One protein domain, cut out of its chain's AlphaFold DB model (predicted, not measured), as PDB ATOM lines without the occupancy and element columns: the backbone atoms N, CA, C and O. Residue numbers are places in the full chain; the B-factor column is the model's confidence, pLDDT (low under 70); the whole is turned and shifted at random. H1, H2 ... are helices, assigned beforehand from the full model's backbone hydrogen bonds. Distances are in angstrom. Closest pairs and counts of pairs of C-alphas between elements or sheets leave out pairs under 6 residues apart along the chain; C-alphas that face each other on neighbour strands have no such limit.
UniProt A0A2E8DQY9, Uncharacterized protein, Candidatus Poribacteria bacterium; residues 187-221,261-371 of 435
ATOM      1  N   GLU A 187       6.079  25.245  45.747       57.69
ATOM      2  CA  GLU A 187       6.736  24.066  46.302       57.69
ATOM      3  C   GLU A 187       5.811  23.290  47.245       57.69
ATOM      4  O   GLU A 187       5.609  22.101  47.043       57.69
ATOM      5  N   ALA A 188       5.131  23.967  48.178       58.06
ATOM      6  CA  ALA A 188       4.145  23.340  49.063       58.06
ATOM      7  C   ALA A 188       2.966  22.734  48.280       58.06
ATOM      8  O   ALA A 188       2.523  21.630  48.584       58.06
ATOM      9  N   LYS A 189       2.505  23.409  47.218       64.19
ATOM     10  CA  LYS A 189       1.486  22.855  46.308       64.19
ATOM     11  C   LYS A 189       1.986  21.603  45.582       64.19
ATOM     12  O   LYS A 189       1.227  20.659  45.402       64.19
ATOM     13  N   SER A 190       3.251  21.592  45.160       64.69
ATOM     14  CA  SER A 190       3.869  20.440  44.495       64.69
ATOM     15  C   SER A 190       4.042  19.256  45.445       64.69
ATOM     16  O   SER A 190       3.724  18.130  45.073       64.69
ATOM     17  N   ILE A 191       4.499  19.520  46.671       64.44
ATOM     18  CA  ILE A 191       4.638  18.523  47.736       64.44
ATOM     19  C   ILE A 191       3.279  17.885  48.026       64.44
ATOM     20  O   ILE A 191       3.165  16.667  48.016       64.44
ATOM     21  N   PHE A 192       2.234  18.697  48.176       67.50
ATOM     22  CA  PHE A 192       0.887  18.200  48.436       67.50
ATOM     23  C   PHE A 192       0.339  17.317  47.301       67.50
ATOM     24  O   PHE A 192      -0.228  16.261  47.553       67.50
ATOM     25  N   VAL A 193       0.554  17.695  46.034       72.44
ATOM     26  CA  VAL A 193       0.145  16.865  44.884       72.44
ATOM     27  C   VAL A 193       0.900  15.531  44.841       72.44
ATOM     28  O   VAL A 193       0.300  14.514  44.505       72.44
ATOM     29  N   ASN A 194       2.197  15.527  45.163       72.31
ATOM     30  CA  ASN A 194       2.983  14.293  45.265       72.31
ATOM     31  C   ASN A 194       2.478  13.399  46.398       72.31
ATOM     32  O   ASN A 194       2.372  12.194  46.215       72.31
ATOM     33  N   GLN A 195       2.140  13.994  47.538       67.06
ATOM     34  CA  GLN A 195       1.630  13.270  48.694       67.06
ATOM     35  C   GLN A 195       0.279  12.607  48.422       67.06
ATOM     36  O   GLN A 195       0.134  11.426  48.689       67.06
ATOM     37  N   LEU A 196      -0.669  13.315  47.801       69.00
ATOM     38  CA  LEU A 196      -1.953  12.719  47.406       69.00
ATOM     39  C   LEU A 196      -1.791  11.502  46.490       69.00
ATOM     40  O   LEU A 196      -2.638  10.614  46.490       69.00
ATOM     41  N   TYR A 197      -0.736  11.497  45.673       81.12
ATOM     42  CA  TYR A 197      -0.438  10.368  44.808       81.12
ATOM     43  C   TYR A 197       0.241   9.224  45.571       81.12
ATOM     44  O   TYR A 197      -0.130   8.079  45.358       81.12
ATOM     45  N   LEU A 198       1.168   9.521  46.490       72.12
ATOM     46  CA  LEU A 198       1.748   8.510  47.384       72.12
ATOM     47  C   LEU A 198       0.683   7.807  48.230       72.12
ATOM     48  O   LEU A 198       0.753   6.598  48.388       72.12
ATOM     49  N   ASP A 199      -0.312   8.537  48.731       65.19
ATOM     50  CA  ASP A 199      -1.402   7.941  49.507       65.19
ATOM     51  C   ASP A 199      -2.266   7.020  48.647       65.19
ATOM     52  O   ASP A 199      -2.558   5.905  49.057       65.19
ATOM     53  N   ALA A 200      -2.594   7.436  47.419       72.00
ATOM     54  CA  ALA A 200      -3.307   6.567  46.487       72.00
ATOM     55  C   ALA A 200      -2.526   5.277  46.178       72.00
ATOM     56  O   ALA A 200      -3.136   4.224  46.045       72.00
ATOM     57  N   LEU A 201      -1.192   5.354  46.100       73.81
ATOM     58  CA  LEU A 201      -0.329   4.183  45.925       73.81
ATOM     59  C   LEU A 201      -0.270   3.298  47.178       73.81
ATOM     60  O   LEU A 201      -0.197   2.085  47.047       73.81
ATOM     61  N   ASN A 202      -0.290   3.877  48.383       72.00
ATOM     62  CA  ASN A 202      -0.303   3.105  49.629       72.00
ATOM     63  C   ASN A 202      -1.623   2.352  49.817       72.00
ATOM     64  O   ASN A 202      -1.602   1.196  50.220       72.00
ATOM     65  N   ASP A 203      -2.749   2.996  49.508       70.94
ATOM     66  CA  ASP A 203      -4.064   2.358  49.551       70.94
ATOM     67  C   ASP A 203      -4.161   1.236  48.512       70.94
ATOM     68  O   ASP A 203      -4.661   0.156  48.812       70.94
ATOM     69  N   GLU A 204      -3.642   1.466  47.303       78.75
ATOM     70  CA  GLU A 204      -3.568   0.427  46.277       78.75
ATOM     71  C   GLU A 204      -2.686  -0.745  46.715       78.75
ATOM     72  O   GLU A 204      -3.086  -1.891  46.556       78.75
ATOM     73  N   LEU A 205      -1.518  -0.478  47.298       74.69
ATOM     74  CA  LEU A 205      -0.630  -1.527  47.793       74.69
ATOM     75  C   LEU A 205      -1.289  -2.347  48.905       74.69
ATOM     76  O   LEU A 205      -1.233  -3.567  48.847       74.69
ATOM     77  N   ALA A 206      -1.976  -1.706  49.854       71.38
ATOM     78  CA  ALA A 206      -2.714  -2.415  50.899       71.38
ATOM     79  C   ALA A 206      -3.842  -3.295  50.323       71.38
ATOM     80  O   ALA A 206      -4.071  -4.402  50.807       71.38
ATOM     81  N   ASP A 207      -4.528  -2.821  49.277       75.56
ATOM     82  CA  ASP A 207      -5.528  -3.606  48.544       75.56
ATOM     83  C   ASP A 207      -4.890  -4.823  47.836       75.56
ATOM     84  O   ASP A 207      -5.484  -5.900  47.843       75.56
ATOM     85  N   LEU A 208      -3.707  -4.668  47.227       77.69
ATOM     86  CA  LEU A 208      -3.008  -5.748  46.511       77.69
ATOM     87  C   LEU A 208      -2.374  -6.773  47.462       77.69
ATOM     88  O   LEU A 208      -2.423  -7.965  47.175       77.69
ATOM     89  N   GLU A 209      -1.822  -6.338  48.597       74.31
ATOM     90  CA  GLU A 209      -1.324  -7.235  49.652       74.31
ATOM     91  C   GLU A 209      -2.470  -8.080  50.226       74.31
ATOM     92  O   GLU A 209      -2.333  -9.291  50.375       74.31
ATOM     93  N   ALA A 210      -3.643  -7.477  50.454       74.44
ATOM     94  CA  ALA A 210      -4.829  -8.220  50.878       74.44
ATOM     95  C   ALA A 210      -5.305  -9.233  49.815       74.44
ATOM     96  O   ALA A 210      -5.778 -10.313  50.166       74.44
ATOM     97  N   GLU A 211      -5.176  -8.904  48.524       77.56
ATOM     98  CA  GLU A 211      -5.468  -9.825  47.415       77.56
ATOM     99  C   GLU A 211      -4.470 -10.999  47.380       77.56
ATOM    100  O   GLU A 211      -4.881 -12.143  47.190       77.56
ATOM    101  N   GLN A 212      -3.177 -10.748  47.626       77.62
ATOM    102  CA  GLN A 212      -2.158 -11.800  47.745       77.62
ATOM    103  C   GLN A 212      -2.418 -12.724  48.938       77.62
ATOM    104  O   GLN A 212      -2.368 -13.945  48.779       77.62
ATOM    105  N   ASP A 213      -2.737 -12.164  50.108       73.31
ATOM    106  CA  ASP A 213      -3.053 -12.938  51.311       73.31
ATOM    107  C   ASP A 213      -4.277 -13.838  51.087       73.31
ATOM    108  O   ASP A 213      -4.267 -15.014  51.457       73.31
ATOM    109  N   GLN A 214      -5.310 -13.317  50.416       75.06
ATOM    110  CA  GLN A 214      -6.497 -14.097  50.072       75.06
ATOM    111  C   GLN A 214      -6.169 -15.236  49.095       75.06
ATOM    112  O   GLN A 214      -6.612 -16.366  49.297       75.06
ATOM    113  N   LEU A 215      -5.372 -14.973  48.055       76.50
ATOM    114  CA  LEU A 215      -4.952 -16.001  47.098       76.50
ATOM    115  C   LEU A 215      -4.077 -17.080  47.752       76.50
ATOM    116  O   LEU A 215      -4.189 -18.255  47.399       76.50
ATOM    117  N   ALA A 216      -3.232 -16.705  48.713       73.62
ATOM    118  CA  ALA A 216      -2.437 -17.649  49.491       73.62
ATOM    119  C   ALA A 216      -3.328 -18.538  50.370       73.62
ATOM    120  O   ALA A 216      -3.162 -19.757  50.367       73.62
ATOM    121  N   GLU A 217      -4.319 -17.959  51.055       76.00
ATOM    122  CA  GLU A 217      -5.290 -18.709  51.857       76.00
ATOM    123  C   GLU A 217      -6.136 -19.656  50.984       76.00
ATOM    124  O   GLU A 217      -6.347 -20.820  51.332       76.00
ATOM    125  N   GLU A 218      -6.580 -19.206  49.809       76.12
ATOM    126  CA  GLU A 218      -7.297 -20.039  48.836       76.12
ATOM    127  C   GLU A 218      -6.424 -21.186  48.304       76.12
ATOM    128  O   GLU A 218      -6.896 -22.322  48.201       76.12
ATOM    129  N   ALA A 219      -5.142 -20.934  48.027       72.19
ATOM    130  CA  ALA A 219      -4.194 -21.959  47.603       72.19
ATOM    131  C   ALA A 219      -3.912 -22.981  48.715       72.19
ATOM    132  O   ALA A 219      -3.913 -24.184  48.451       72.19
ATOM    133  N   GLU A 220      -3.725 -22.539  49.961       70.94
ATOM    134  CA  GLU A 220      -3.569 -23.430  51.115       70.94
ATOM    135  C   GLU A 220      -4.824 -24.281  51.338       70.94
ATOM    136  O   GLU A 220      -4.719 -25.489  51.573       70.94
ATOM    137  N   ASN A 221      -6.013 -23.698  51.183       72.25
ATOM    138  CA  ASN A 221      -7.283 -24.415  51.285       72.25
ATOM    139  C   ASN A 221      -7.477 -25.421  50.137       72.25
ATOM    140  O   ASN A 221      -7.965 -26.535  50.365       72.25
ATOM    141  N   HIS A 261      -8.987   5.949  43.787       51.91
ATOM    142  CA  HIS A 261      -8.710   6.629  45.044       51.91
ATOM    143  C   HIS A 261      -8.157   8.031  44.750       51.91
ATOM    144  O   HIS A 261      -7.282   8.216  43.905       51.91
ATOM    145  N   ASN A 262      -8.729   9.074  45.358       54.56
ATOM    146  CA  ASN A 262      -8.359  10.484  45.127       54.56
ATOM    147  C   ASN A 262      -8.381  10.954  43.655       54.56
ATOM    148  O   ASN A 262      -7.804  11.990  43.293       54.56
ATOM    149  N   GLY A 263      -9.100  10.241  42.781       64.31
ATOM    150  CA  GLY A 263      -9.132  10.504  41.340       64.31
ATOM    151  C   GLY A 263      -7.919   9.965  40.570       64.31
ATOM    152  O   GLY A 263      -7.797  10.271  39.384       64.31
ATOM    153  N   PHE A 264      -7.028   9.224  41.233       76.50
ATOM    154  CA  PHE A 264      -5.966   8.438  40.615       76.50
ATOM    155  C   PHE A 264      -6.492   7.043  40.288       76.50
ATOM    156  O   PHE A 264      -7.280   6.477  41.041       76.50
ATOM    157  N   HIS A 265      -6.107   6.529  39.127       81.19
ATOM    158  CA  HIS A 265      -6.411   5.155  38.750       81.19
ATOM    159  C   HIS A 265      -5.439   4.216  39.454       81.19
ATOM    160  O   HIS A 265      -4.312   4.632  39.703       81.19
ATOM    161  N   HIS A 266      -5.873   2.988  39.723       85.19
ATOM    162  CA  HIS A 266      -4.968   1.902  40.093       85.19
ATOM    163  C   HIS A 266      -4.158   1.453  38.867       85.19
ATOM    164  O   HIS A 266      -4.565   1.711  37.722       85.19
ATOM    165  N   LEU A 267      -3.022   0.794  39.095       87.06
ATOM    166  CA  LEU A 267      -2.275   0.096  38.059       87.06
ATOM    167  C   LEU A 267      -3.185  -0.905  37.333       87.06
ATOM    168  O   LEU A 267      -4.056  -1.542  37.936       87.06
ATOM    169  N   PRO A 268      -3.026  -1.026  36.007       87.31
ATOM    170  CA  PRO A 268      -3.909  -1.846  35.199       87.31
ATOM    171  C   PRO A 268      -3.739  -3.328  35.543       87.31
ATOM    172  O   PRO A 268      -2.622  -3.822  35.667       87.31
ATOM    173  N   SER A 269      -4.854  -4.055  35.612       86.00
ATOM    174  CA  SER A 269      -4.886  -5.504  35.868       86.00
ATOM    175  C   SER A 269      -4.242  -6.346  34.759       86.00
ATOM    176  O   SER A 269      -4.120  -7.554  34.903       86.00
ATOM    177  N   SER A 270      -3.862  -5.726  33.638       85.88
ATOM    178  CA  SER A 270      -3.033  -6.343  32.600       85.88
ATOM    179  C   SER A 270      -1.596  -6.599  33.065       85.88
ATOM    180  O   SER A 270      -0.893  -7.371  32.427       85.88
ATOM    181  N   ILE A 271      -1.141  -5.919  34.125       85.94
ATOM    182  CA  ILE A 271       0.151  -6.176  34.766       85.94
ATOM    183  C   ILE A 271      -0.069  -7.255  35.843       85.94
ATOM    184  O   ILE A 271      -1.004  -7.105  36.642       85.94
ATOM    185  N   PRO A 272       0.764  -8.315  35.893       87.81
ATOM    186  CA  PRO A 272       0.694  -9.346  36.929       87.81
ATOM    187  C   PRO A 272       0.678  -8.763  38.347       87.81
ATOM    188  O   PRO A 272       1.253  -7.705  38.592       87.81
ATOM    189  N   LEU A 273       0.009  -9.443  39.285       84.06
ATOM    190  CA  LEU A 273      -0.171  -8.967  40.663       84.06
ATOM    191  C   LEU A 273       1.167  -8.618  41.334       84.06
ATOM    192  O   LEU A 273       1.329  -7.490  41.789       84.06
ATOM    193  N   ASP A 274       2.133  -9.533  41.290       82.38
ATOM    194  CA  ASP A 274       3.447  -9.350  41.919       82.38
ATOM    195  C   ASP A 274       4.238  -8.203  41.266       82.38
ATOM    196  O   ASP A 274       4.772  -7.333  41.952       82.38
ATOM    197  N   ALA A 275       4.185  -8.103  39.933       85.25
ATOM    198  CA  ALA A 275       4.765  -6.980  39.199       85.25
ATOM    199  C   ALA A 275       4.108  -5.634  39.553       85.25
ATOM    200  O   ALA A 275       4.778  -4.603  39.539       85.25
ATOM    201  N   ARG A 276       2.806  -5.599  39.878       86.38
ATOM    202  CA  ARG A 276       2.143  -4.363  40.332       86.38
ATOM    203  C   ARG A 276       2.659  -3.920  41.699       86.38
ATOM    204  O   ARG A 276       2.861  -2.722  41.877       86.38
ATOM    205  N   VAL A 277       2.888  -4.849  42.628       80.12
ATOM    206  CA  VAL A 277       3.434  -4.538  43.960       80.12
ATOM    207  C   VAL A 277       4.836  -3.936  43.834       80.12
ATOM    208  O   VAL A 277       5.052  -2.801  44.272       80.12
ATOM    209  N   ASP A 278       5.741  -4.618  43.127       78.31
ATOM    210  CA  ASP A 278       7.119  -4.152  42.911       78.31
ATOM    211  C   ASP A 278       7.160  -2.790  42.198       78.31
ATOM    212  O   ASP A 278       7.897  -1.875  42.586       78.31
ATOM    213  N   LEU A 279       6.299  -2.600  41.195       86.50
ATOM    214  CA  LEU A 279       6.209  -1.345  40.458       86.50
ATOM    215  C   LEU A 279       5.692  -0.190  41.328       86.50
ATOM    216  O   LEU A 279       6.163   0.943  41.186       86.50
ATOM    217  N   ILE A 280       4.740  -0.440  42.235       82.19
ATOM    218  CA  ILE A 280       4.271   0.576  43.188       82.19
ATOM    219  C   ILE A 280       5.402   0.994  44.122       82.19
ATOM    220  O   ILE A 280       5.600   2.196  44.334       82.19
ATOM    221  N   ASP A 281       6.166   0.043  44.653       76.38
ATOM    222  CA  ASP A 281       7.277   0.348  45.550       76.38
ATOM    223  C   ASP A 281       8.395   1.126  44.850       76.38
ATOM    224  O   ASP A 281       8.881   2.127  45.396       76.38
ATOM    225  N   PHE A 282       8.714   0.776  43.602       85.62
ATOM    226  CA  PHE A 282       9.625   1.560  42.770       85.62
ATOM    227  C   PHE A 282       9.126   3.000  42.561       85.62
ATOM    228  O   PHE A 282       9.853   3.970  42.806       85.62
ATOM    229  N   ILE A 283       7.857   3.174  42.165       86.31
ATOM    230  CA  ILE A 283       7.256   4.500  41.955       86.31
ATOM    231  C   ILE A 283       7.284   5.322  43.253       86.31
ATOM    232  O   ILE A 283       7.598   6.518  43.221       86.31
ATOM    233  N   LYS A 284       6.976   4.704  44.400       80.50
ATOM    234  CA  LYS A 284       7.019   5.353  45.718       80.50
ATOM    235  C   LYS A 284       8.425   5.843  46.045       80.50
ATOM    236  O   LYS A 284       8.565   7.012  46.418       80.50
ATOM    237  N   ALA A 285       9.445   5.003  45.873       71.50
ATOM    238  CA  ALA A 285      10.837   5.363  46.132       71.50
ATOM    239  C   ALA A 285      11.277   6.567  45.279       71.50
ATOM    240  O   ALA A 285      11.775   7.567  45.800       71.50
ATOM    241  N   GLU A 286      10.978   6.547  43.982       81.50
ATOM    242  CA  GLU A 286      11.354   7.627  43.064       81.50
ATOM    243  C   GLU A 286      10.632   8.961  43.355       81.50
ATOM    244  O   GLU A 286      11.204  10.045  43.177       81.50
ATOM    245  N   ILE A 287       9.376   8.920  43.821       76.94
ATOM    246  CA  ILE A 287       8.648  10.122  44.264       76.94
ATOM    247  C   ILE A 287       9.206  10.647  45.592       76.94
ATOM    248  O   ILE A 287       9.264  11.864  45.788       76.94
ATOM    249  N   GLN A 288       9.617   9.768  46.507       69.94
ATOM    250  CA  GLN A 288      10.268  10.174  47.755       69.94
ATOM    251  C   GLN A 288      11.606  10.871  47.478       69.94
ATOM    252  O   GLN A 288      11.859  11.942  48.034       69.94
ATOM    253  N   ASP A 289      12.393  10.367  46.530       68.56
ATOM    254  CA  ASP A 289      13.635  11.006  46.088       68.56
ATOM    255  C   ASP A 289      13.412  12.387  45.453       68.56
ATOM    256  O   ASP A 289      14.206  13.314  45.670       68.56
ATOM    257  N   ASP A 290      12.320  12.563  44.699       67.25
ATOM    258  CA  ASP A 290      11.896  13.877  44.201       67.25
ATOM    259  C   ASP A 290      11.546  14.833  45.351       67.25
ATOM    260  O   ASP A 290      11.902  16.012  45.315       67.25
ATOM    261  N   LEU A 291      10.842  14.341  46.377       63.50
ATOM    262  CA  LEU A 291      10.446  15.130  47.548       63.50
ATOM    263  C   LEU A 291      11.641  15.530  48.418       63.50
ATOM    264  O   LEU A 291      11.641  16.612  49.006       63.50
ATOM    265  N   TRP A 292      12.663  14.682  48.493       60.78
ATOM    266  CA  TRP A 292      13.903  14.969  49.211       60.78
ATOM    267  C   TRP A 292      14.880  15.837  48.410       60.78
ATOM    268  O   TRP A 292      15.903  16.258  48.950       60.78
ATOM    269  N   GLY A 293      14.573  16.137  47.143       59.22
ATOM    270  CA  GLY A 293      15.449  16.906  46.257       59.22
ATOM    271  C   GLY A 293      16.750  16.176  45.911       59.22
ATOM    272  O   GLY A 293      17.704  16.805  45.447       59.22
ATOM    273  N   ILE A 294      16.794  14.862  46.153       53.66
ATOM    274  CA  ILE A 294      17.889  13.975  45.748       53.66
ATOM    275  C   ILE A 294      17.856  13.836  44.230       53.66
ATOM    276  O   ILE A 294      18.884  13.920  43.550       53.66
ATOM    277  N   SER A 295      16.645  13.723  43.685       59.25
ATOM    278  CA  SER A 295      16.442  13.768  42.253       59.25
ATOM    279  C   SER A 295      16.642  15.191  41.710       59.25
ATOM    280  O   SER A 295      16.201  16.197  42.268       59.25
ATOM    281  N   LYS A 296      17.282  15.295  40.542       67.88
ATOM    282  CA  LYS A 296      17.432  16.570  39.815       67.88
ATOM    283  C   LYS A 296      16.182  16.932  38.989       67.88
ATOM    284  O   LYS A 296      16.238  17.853  38.167       67.88
ATOM    285  N   ARG A 297      15.061  16.212  39.153       75.06
ATOM    286  CA  ARG A 297      13.856  16.337  38.314       75.06
ATOM    287  C   ARG A 297      12.953  17.461  38.822       75.06
ATOM    288  O   ARG A 297      12.145  17.288  39.724       75.06
ATOM    289  N   LYS A 298      13.028  18.628  38.178       65.44
ATOM    290  CA  LYS A 298      12.237  19.820  38.561       65.44
ATOM    291  C   LYS A 298      10.718  19.669  38.404       65.44
ATOM    292  O   LYS A 298       9.971  20.406  39.037       65.44
ATOM    293  N   GLU A 299      10.267  18.773  37.531       68.19
ATOM    294  CA  GLU A 299       8.844  18.603  37.189       68.19
ATOM    295  C   GLU A 299       8.212  17.359  37.844       68.19
ATOM    296  O   GLU A 299       7.004  17.147  37.725       68.19
ATOM    297  N   GLY A 300       9.013  16.583  38.583       77.44
ATOM    298  CA  GLY A 300       8.630  15.309  39.190       77.44
ATOM    299  C   GLY A 300       8.674  14.122  38.218       77.44
ATOM    300  O   GLY A 300       8.665  14.296  36.996       77.44
ATOM    301  N   LEU A 301       8.705  12.914  38.779       85.31
ATOM    302  CA  LEU A 301       8.879  11.626  38.111       85.31
ATOM    303  C   LEU A 301       7.969  11.483  36.891       85.31
ATOM    304  O   LEU A 301       8.453  11.339  35.772       85.31
ATOM    305  N   ILE A 302       6.658  11.607  37.107       87.19
ATOM    306  CA  ILE A 302       5.619  11.366  36.097       87.19
ATOM    307  C   ILE A 302       5.749  12.312  34.894       87.19
ATOM    308  O   ILE A 302       5.741  11.865  33.751       87.19
ATOM    309  N   ALA A 303       5.903  13.619  35.125       84.31
ATOM    310  CA  ALA A 303       6.056  14.577  34.027       84.31
ATOM    311  C   ALA A 303       7.383  14.372  33.279       84.31
ATOM    312  O   ALA A 303       7.436  14.509  32.057       84.31
ATOM    313  N   TYR A 304       8.442  13.988  33.999       85.94
ATOM    314  CA  TYR A 304       9.746  13.720  33.403       85.94
ATOM    315  C   TYR A 304       9.733  12.501  32.470       85.94
ATOM    316  O   TYR A 304      10.488  12.495  31.494       85.94
ATOM    317  N   GLN A 305       8.861  11.519  32.708       85.81
ATOM    318  CA  GLN A 305       8.745  10.320  31.876       85.81
ATOM    319  C   GLN A 305       8.010  10.537  30.548       85.81
ATOM    320  O   GLN A 305       8.206   9.769  29.612       85.81
ATOM    321  N   LEU A 306       7.182  11.576  30.431       85.50
ATOM    322  CA  LEU A 306       6.314  11.773  29.268       85.50
ATOM    323  C   LEU A 306       6.971  12.636  28.184       85.50
ATOM    324  O   LEU A 306       7.604  13.660  28.457       85.50
ATOM    325  N   ASN A 307       6.776  12.269  26.916       82.88
ATOM    326  CA  ASN A 307       7.172  13.094  25.781       82.88
ATOM    327  C   ASN A 307       6.082  14.122  25.445       82.88
ATOM    328  O   ASN A 307       5.325  13.972  24.486       82.88
ATOM    329  N   LEU A 308       6.038  15.203  26.225       77.25
ATOM    330  CA  LEU A 308       5.037  16.271  26.091       77.25
ATOM    331  C   LEU A 308       5.031  16.960  24.711       77.25
ATOM    332  O   LEU A 308       4.057  17.622  24.362       77.25
ATOM    333  N   SER A 309       6.099  16.807  23.917       72.81
ATOM    334  CA  SER A 309       6.187  17.360  22.555       72.81
ATOM    335  C   SER A 309       5.432  16.526  21.514       72.81
ATOM    336  O   SER A 309       5.221  16.992  20.398       72.81
ATOM    337  N   GLN A 310       5.045  15.295  21.862       73.75
ATOM    338  CA  GLN A 310       4.341  14.345  20.996       73.75
ATOM    339  C   GLN A 310       2.928  14.040  21.507       73.75
ATOM    340  O   GLN A 310       2.400  12.960  21.260       73.75
ATOM    341  N   ALA A 311       2.319  14.979  22.236       74.00
ATOM    342  CA  ALA A 311       0.960  14.814  22.727       74.00
ATOM    343  C   ALA A 311      -0.036  14.639  21.566       74.00
ATOM    344  O   ALA A 311      -0.006  15.390  20.586       74.00
ATOM    345  N   ASP A 312      -0.922  13.653  21.684       72.19
ATOM    346  CA  ASP A 312      -1.979  13.392  20.716       72.19
ATOM    347  C   ASP A 312      -3.137  14.411  20.821       72.19
ATOM    348  O   ASP A 312      -3.153  15.315  21.659       72.19
ATOM    349  N   VAL A 313      -4.157  14.246  19.969       58.66
ATOM    350  CA  VAL A 313      -5.351  15.116  19.923       58.66
ATOM    351  C   VAL A 313      -6.148  15.100  21.242       58.66
ATOM    352  O   VAL A 313      -6.893  16.039  21.522       58.66
ATOM    353  N   LYS A 314      -5.985  14.063  22.073       61.81
ATOM    354  CA  LYS A 314      -6.613  13.918  23.394       61.81
ATOM    355  C   LYS A 314      -5.698  14.379  24.541       61.81
ATOM    356  O   LYS A 314      -6.125  14.358  25.694       61.81
ATOM    357  N   GLY A 315      -4.479  14.832  24.245       63.44
ATOM    358  CA  GLY A 315      -3.495  15.281  25.227       63.44
ATOM    359  C   GLY A 315      -2.722  14.153  25.921       63.44
ATOM    360  O   GLY A 315      -2.108  14.409  26.959       63.44
ATOM    361  N   TYR A 316      -2.748  12.931  25.384       73.81
ATOM    362  CA  TYR A 316      -1.925  11.807  25.835       73.81
ATOM    363  C   TYR A 316      -0.547  11.893  25.194       73.81
ATOM    364  O   TYR A 316      -0.417  12.068  23.986       73.81
ATOM    365  N   SER A 317       0.489  11.796  26.016       81.25
ATOM    366  CA  SER A 317       1.881  11.813  25.576       81.25
ATOM    367  C   SER A 317       2.469  10.410  25.713       81.25
ATOM    368  O   SER A 317       2.269   9.780  26.750       81.25
ATOM    369  N   PRO A 318       3.202   9.896  24.717       84.31
ATOM    370  CA  PRO A 318       3.892   8.624  24.887       84.31
ATOM    371  C   PRO A 318       4.979   8.743  25.966       84.31
ATOM    372  O   PRO A 318       5.528   9.831  26.190       84.31
ATOM    373  N   LEU A 319       5.305   7.625  26.621       85.44
ATOM    374  CA  LEU A 319       6.495   7.530  27.469       85.44
ATOM    375  C   LEU A 319       7.753   7.774  26.621       85.44
ATOM    376  O   LEU A 319       7.808   7.466  25.427       85.44
ATOM    377  N   LYS A 320       8.767   8.398  27.218       86.56
ATOM    378  CA  LYS A 320      10.070   8.571  26.570       86.56
ATOM    379  C   LYS A 320      10.743   7.210  26.412       86.56
ATOM    380  O   LYS A 320      10.631   6.362  27.281       86.56
ATOM    381  N   LYS A 321      11.539   7.057  25.350       80.56
ATOM    382  CA  LYS A 321      12.339   5.843  25.095       80.56
ATOM    383  C   LYS A 321      13.403   5.536  26.159       80.56
ATOM    384  O   LYS A 321      14.030   4.499  26.086       80.56
ATOM    385  N   ASN A 322      13.685   6.480  27.048       82.56
ATOM    386  CA  ASN A 322      14.623   6.351  28.161       82.56
ATOM    387  C   ASN A 322      13.899   6.619  29.487       82.56
ATOM    388  O   ASN A 322      14.385   7.369  30.340       82.56
ATOM    389  N   SER A 323      12.650   6.163  29.562       87.56
ATOM    390  CA  SER A 323      11.807   6.371  30.720       87.56
ATOM    391  C   SER A 323      12.109   5.289  31.739       87.56
ATOM    392  O   SER A 323      11.801   4.138  31.493       87.56
ATOM    393  N   ILE A 324      12.595   5.676  32.917       87.62
ATOM    394  CA  ILE A 324      12.874   4.715  33.994       87.62
ATOM    395  C   ILE A 324      11.619   3.954  34.445       87.62
ATOM    396  O   ILE A 324      11.730   2.841  34.924       87.62
ATOM    397  N   LEU A 325      10.423   4.540  34.279       89.00
ATOM    398  CA  LEU A 325       9.166   3.836  34.556       89.00
ATOM    399  C   LEU A 325       8.844   2.796  33.484       89.00
ATOM    400  O   LEU A 325       8.237   1.783  33.799       89.00
ATOM    401  N   LEU A 326       9.178   3.083  32.223       89.38
ATOM    402  CA  LEU A 326       8.991   2.128  31.138       89.38
ATOM    403  C   LEU A 326       9.995   0.986  31.277       89.38
ATOM    404  O   LEU A 326       9.576  -0.159  31.241       89.38
ATOM    405  N   ASP A 327      11.266   1.319  31.511       88.44
ATOM    406  CA  ASP A 327      12.347   0.350  31.685       88.44
ATOM    407  C   ASP A 327      12.027  -0.616  32.844       88.44
ATOM    408  O   ASP A 327      12.089  -1.825  32.663       88.44
ATOM    409  N   GLU A 328      11.603  -0.101  34.008       90.06
ATOM    410  CA  GLU A 328      11.223  -0.946  35.153       90.06
ATOM    411  C   GLU A 328       9.985  -1.805  34.856       90.06
ATOM    412  O   GLU A 328       9.942  -2.983  35.194       90.06
ATOM    413  N   CYS A 329       8.971  -1.238  34.193       88.25
ATOM    414  CA  CYS A 329       7.775  -1.990  33.819       88.25
ATOM    415  C   CYS A 329       8.097  -3.117  32.827       88.25
ATOM    416  O   CYS A 329       7.494  -4.179  32.918       88.25
ATOM    417  N   GLU A 330       9.010  -2.894  31.880       88.38
ATOM    418  CA  GLU A 330       9.463  -3.920  30.936       88.38
ATOM    419  C   GLU A 330      10.219  -5.037  31.668       88.38
ATOM    420  O   GLU A 330       9.892  -6.201  31.464       88.38
ATOM    421  N   ILE A 331      11.130  -4.700  32.592       88.69
ATOM    422  CA  ILE A 331      11.855  -5.685  33.419       88.69
ATOM    423  C   ILE A 331      10.881  -6.550  34.230       88.69
ATOM    424  O   ILE A 331      10.962  -7.773  34.199       88.69
ATOM    425  N   LEU A 332       9.913  -5.931  34.912       87.31
ATOM    426  CA  LEU A 332       8.940  -6.668  35.721       87.31
ATOM    427  C   LEU A 332       7.996  -7.527  34.864       87.31
ATOM    428  O   LEU A 332       7.553  -8.589  35.296       87.31
ATOM    429  N   LEU A 333       7.677  -7.106  33.639       87.62
ATOM    430  CA  LEU A 333       6.915  -7.947  32.713       87.62
ATOM    431  C   LEU A 333       7.752  -9.115  32.181       87.62
ATOM    432  O   LEU A 333       7.201 -10.190  31.989       87.62
ATOM    433  N   GLU A 334       9.063  -8.961  32.006       86.94
ATOM    434  CA  GLU A 334       9.946 -10.087  31.675       86.94
ATOM    435  C   GLU A 334      10.063 -11.091  32.837       86.94
ATOM    436  O   GLU A 334      10.067 -12.300  32.603       86.94
ATOM    437  N   ASP A 335      10.117 -10.604  34.081       85.31
ATOM    438  CA  ASP A 335      10.286 -11.443  35.276       85.31
ATOM    439  C   ASP A 335       8.995 -12.176  35.691       85.31
ATOM    440  O   ASP A 335       9.052 -13.317  36.158       85.31
ATOM    441  N   TYR A 336       7.829 -11.543  35.507       81.56
ATOM    442  CA  TYR A 336       6.529 -12.051  35.977       81.56
ATOM    443  C   TYR A 336       5.514 -12.350  34.854       81.56
ATOM    444  O   TYR A 336       4.463 -12.945  35.111       81.56
ATOM    445  N   GLY A 337       5.768 -11.912  33.619       73.44
ATOM    446  CA  GLY A 337       4.891 -12.096  32.458       73.44
ATOM    447  C   GLY A 337       5.098 -13.434  31.752       73.44
ATOM    448  O   GLY A 337       6.064 -14.157  31.986       73.44
ATOM    449  N   SER A 338       4.143 -13.809  30.893       59.94
ATOM    450  CA  SER A 338       4.135 -15.139  30.264       59.94
ATOM    451  C   SER A 338       4.209 -15.149  28.737       59.94
ATOM    452  O   SER A 338       4.452 -16.230  28.211       59.94
ATOM    453  N   ASN A 339       4.027 -14.020  28.019       70.12
ATOM    454  CA  ASN A 339       4.088 -13.944  26.542       70.12
ATOM    455  C   ASN A 339       4.159 -12.494  25.983       70.12
ATOM    456  O   ASN A 339       3.380 -11.640  26.408       70.12
ATOM    457  N   ASP A 340       4.912 -12.287  24.887       69.75
ATOM    458  CA  ASP A 340       5.141 -10.992  24.198       69.75
ATOM    459  C   ASP A 340       3.874 -10.169  23.857       69.75
ATOM    460  O   ASP A 340       3.872  -8.936  23.933       69.75
ATOM    461  N   ASP A 341       2.777 -10.819  23.444       73.50
ATOM    462  CA  ASP A 341       1.533 -10.125  23.062       73.50
ATOM    463  C   ASP A 341       0.789  -9.549  24.285       73.50
ATOM    464  O   ASP A 341       0.119  -8.513  24.186       73.50
ATOM    465  N   SER A 342       0.920 -10.202  25.446       77.62
ATOM    466  CA  SER A 342       0.378  -9.723  26.723       77.62
ATOM    467  C   SER A 342       1.149  -8.494  27.205       77.62
ATOM    468  O   SER A 342       0.548  -7.515  27.656       77.62
ATOM    469  N   ASP A 343       2.467  -8.499  27.016       82.94
ATOM    470  CA  ASP A 343       3.355  -7.439  27.492       82.94
ATOM    471  C   ASP A 343       3.128  -6.136  26.722       82.94
ATOM    472  O   ASP A 343       3.050  -5.058  27.311       82.94
ATOM    473  N   GLN A 344       2.878  -6.212  25.410       83.88
ATOM    474  CA  GLN A 344       2.507  -5.027  24.625       83.88
ATOM    475  C   GLN A 344       1.190  -4.394  25.092       83.88
ATOM    476  O   GLN A 344       1.051  -3.163  25.088       83.88
ATOM    477  N   MET A 345       0.212  -5.213  25.490       85.44
ATOM    478  CA  MET A 345      -1.047  -4.713  26.042       85.44
ATOM    479  C   MET A 345      -0.817  -4.067  27.412       85.44
ATOM    480  O   MET A 345      -1.289  -2.948  27.638       85.44
ATOM    481  N   ALA A 346      -0.022  -4.708  28.272       86.25
ATOM    482  CA  ALA A 346       0.335  -4.201  29.591       86.25
ATOM    483  C   ALA A 346       1.098  -2.869  29.521       86.25
ATOM    484  O   ALA A 346       0.720  -1.914  30.198       86.25
ATOM    485  N   ILE A 347       2.083  -2.739  28.626       87.88
ATOM    486  CA  ILE A 347       2.836  -1.493  28.400       87.88
ATOM    487  C   ILE A 347       1.915  -0.370  27.906       87.88
ATOM    488  O   ILE A 347       2.042   0.793  28.317       87.88
ATOM    489  N   ARG A 348       0.956  -0.687  27.026       87.25
ATOM    490  CA  ARG A 348      -0.014   0.303  26.539       87.25
ATOM    491  C   ARG A 348      -0.909   0.797  27.671       87.25
ATOM    492  O   ARG A 348      -1.133   2.004  27.796       87.25
ATOM    493  N   ASP A 349      -1.412  -0.114  28.489       87.56
ATOM    494  CA  ASP A 349      -2.296   0.224  29.597       87.56
ATOM    495  C   ASP A 349      -1.542   0.933  30.729       87.56
ATOM    496  O   ASP A 349      -2.058   1.902  31.294       87.56
ATOM    497  N   PHE A 350      -0.274   0.588  30.956       90.19
ATOM    498  CA  PHE A 350       0.626   1.327  31.837       90.19
ATOM    499  C   PHE A 350       0.883   2.752  31.326       90.19
ATOM    500  O   PHE A 350       0.764   3.731  32.065       90.19
ATOM    501  N   THR A 351       1.127   2.917  30.025       87.81
ATOM    502  CA  THR A 351       1.264   4.247  29.407       87.81
ATOM    503  C   THR A 351      -0.009   5.083  29.596       87.81
ATOM    504  O   THR A 351       0.062   6.290  29.865       87.81
ATOM    505  N   ASN A 352      -1.187   4.461  29.498       87.88
ATOM    506  CA  ASN A 352      -2.467   5.119  29.768       87.88
ATOM    507  C   ASN A 352      -2.594   5.532  31.240       87.88
ATOM    508  O   ASN A 352      -3.009   6.663  31.515       87.88
ATOM    509  N   TYR A 353      -2.196   4.660  32.168       89.81
ATOM    510  CA  TYR A 353      -2.126   4.952  33.599       89.81
ATOM    511  C   TYR A 353      -1.242   6.177  33.884       89.81
ATOM    512  O   TYR A 353      -1.714   7.146  34.483       89.81
ATOM    513  N   VAL A 354      -0.005   6.214  33.370       89.00
ATOM    514  CA  VAL A 354       0.931   7.333  33.606       89.00
ATOM    515  C   VAL A 354       0.355   8.654  33.084       89.00
ATOM    516  O   VAL A 354       0.435   9.692  33.752       89.00
ATOM    517  N   ASN A 355      -0.284   8.632  31.912       86.50
ATOM    518  CA  ASN A 355      -0.943   9.812  31.357       86.50
ATOM    519  C   ASN A 355      -2.130  10.284  32.203       86.50
ATOM    520  O   ASN A 355      -2.265  11.485  32.453       86.50
ATOM    521  N   HIS A 356      -2.973   9.362  32.668       85.38
ATOM    522  CA  HIS A 356      -4.084   9.689  33.556       85.38
ATOM    523  C   HIS A 356      -3.594  10.307  34.867       85.38
ATOM    524  O   HIS A 356      -4.086  11.363  35.276       85.38
ATOM    525  N   THR A 357      -2.568   9.717  35.477       85.25
ATOM    526  CA  THR A 357      -1.911  10.238  36.678       85.25
ATOM    527  C   THR A 357      -1.351  11.642  36.441       85.25
ATOM    528  O   THR A 357      -1.578  12.552  37.244       85.25
ATOM    529  N   HIS A 358      -0.686  11.879  35.308       87.69
ATOM    530  CA  HIS A 358      -0.187  13.207  34.940       87.69
ATOM    531  C   HIS A 358      -1.317  14.244  34.812       87.69
ATOM    532  O   HIS A 358      -1.228  15.349  35.363       87.69
ATOM    533  N   GLN A 359      -2.406  13.893  34.121       83.75
ATOM    534  CA  GLN A 359      -3.567  14.768  33.958       83.75
ATOM    535  C   GLN A 359      -4.242  15.074  35.299       83.75
ATOM    536  O   GLN A 359      -4.558  16.237  35.577       83.75
ATOM    537  N   ARG A 360      -4.407  14.067  36.166       83.44
ATOM    538  CA  ARG A 360      -4.979  14.245  37.506       83.44
ATOM    539  C   ARG A 360      -4.132  15.197  38.343       83.44
ATOM    540  O   ARG A 360      -4.669  16.172  38.870       83.44
ATOM    541  N   ARG A 361      -2.809  14.998  38.382       83.38
ATOM    542  CA  ARG A 361      -1.864  15.894  39.076       83.38
ATOM    543  C   ARG A 361      -1.988  17.333  38.588       83.38
ATOM    544  O   ARG A 361      -2.022  18.264  39.395       83.38
ATOM    545  N   ARG A 362      -2.119  17.536  37.272       82.38
ATOM    546  CA  ARG A 362      -2.327  18.867  36.682       82.38
ATOM    547  C   ARG A 362      -3.661  19.487  37.104       82.38
ATOM    548  O   ARG A 362      -3.684  20.666  37.445       82.38
ATOM    549  N   SER A 363      -4.746  18.712  37.124       76.31
ATOM    550  CA  SER A 363      -6.071  19.171  37.569       76.31
ATOM    551  C   SER A 363      -6.078  19.577  39.045       76.31
ATOM    552  O   SER A 363      -6.633  20.621  39.398       76.31
ATOM    553  N   VAL A 364      -5.449  18.780  39.914       71.44
ATOM    554  CA  VAL A 364      -5.321  19.105  41.342       71.44
ATOM    555  C   VAL A 364      -4.509  20.388  41.507       71.44
ATOM    556  O   VAL A 364      -4.962  21.314  42.173       71.44
ATOM    557  N   ARG A 365      -3.372  20.514  40.812       74.00
ATOM    558  CA  ARG A 365      -2.545  21.729  40.843       74.00
ATOM    559  C   ARG A 365      -3.302  22.976  40.378       74.00
ATOM    560  O   ARG A 365      -3.257  23.999  41.047       74.00
ATOM    561  N   GLN A 366      -4.056  22.878  39.285       73.69
ATOM    562  CA  GLN A 366      -4.907  23.973  38.807       73.69
ATOM    563  C   GLN A 366      -5.997  24.355  39.812       73.69
ATOM    564  O   GLN A 366      -6.348  25.528  39.908       73.69
ATOM    565  N   SER A 367      -6.526  23.386  40.559       65.06
ATOM    566  CA  SER A 367      -7.511  23.637  41.617       65.06
ATOM    567  C   SER A 367      -6.860  24.341  42.813       65.06
ATOM    568  O   SER A 367      -7.393  25.331  43.304       65.06
ATOM    569  N   LEU A 368      -5.653  23.921  43.210       62.56
ATOM    570  CA  LEU A 368      -4.850  24.576  44.254       62.56
ATOM    571  C   LEU A 368      -4.434  26.004  43.885       62.56
ATOM    572  O   LEU A 368      -4.278  26.850  44.760       62.56
ATOM    573  N   ASP A 369      -4.266  26.296  42.595       64.31
ATOM    574  CA  ASP A 369      -3.980  27.648  42.108       64.31
ATOM    575  C   ASP A 369      -5.201  28.577  42.138       64.31
ATOM    576  O   ASP A 369      -5.037  29.798  42.095       64.31
ATOM    577  N   ARG A 370      -6.416  28.020  42.239       62.25
ATOM    578  CA  ARG A 370      -7.674  28.773  42.377       62.25
ATOM    579  C   ARG A 370      -8.076  29.020  43.826       62.25
ATOM    580  O   ARG A 370      -8.859  29.935  44.074       62.25
ATOM    581  N   VAL A 371      -7.546  28.245  44.774       52.94
ATOM    582  CA  VAL A 371      -7.727  28.518  46.204       52.94
ATOM    583  C   VAL A 371      -7.099  29.879  46.500       52.94
ATOM    584  O   VAL A 371      -5.908  30.092  46.282       52.94
TER     585      VAL A 371
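AT A GLANCE: This is residues 187 to 221 and 261 to 371 of the 435 residues of an uncharacterized protein of Candidatus Poribacteria bacterium (UniProt A0A2E8DQY9). Helices H1, H2, H4 and H5 make an elongated up-and-down bundle, each running against the one before, with short H3 bridging H2 and H5; residues 213 to 221 of H1 stick out. The printed part has 146 residues with five named helices, H1 to H5 in order, and no named strand. It is all helix and compact, radius of gyration of the C-alphas 16.0 A, spanning 54 by 30 by 29 A.

HOW THE PARTS SIT: Start at H1, residues 187 to 221, which touches H2, residues 273 to 291, at a shallow tilt of 21 degrees, closest C-alphas Leu 205 and Val 277, 6.3 A. H2 touches H4, residues 324 to 336, closest C-alphas Ala 275 and Leu 332, 5.4 A. H4 and H5, residues 340 to 368, form a hairpin. Every O i to N i+4 pair is within hydrogen-bond range in H1, H2, H4 and H3, residues 301 to 305; H5 has 24 of 25.

IN THESE COORDINATES: Find C-alpha 187 at (6.736, 24.066, 46.302), where H1 begins its 50.7 A. H5, 42.0 A, ends at C-alpha 368, (-4.850, 24.576, 44.254).

THE WHOLE: Residues 222 to 260 are not printed; C-alphas 221 and 261 are 31.7 A apart. The H3 to H4 link is long. In this model 33 printed residues are under pLDDT 70.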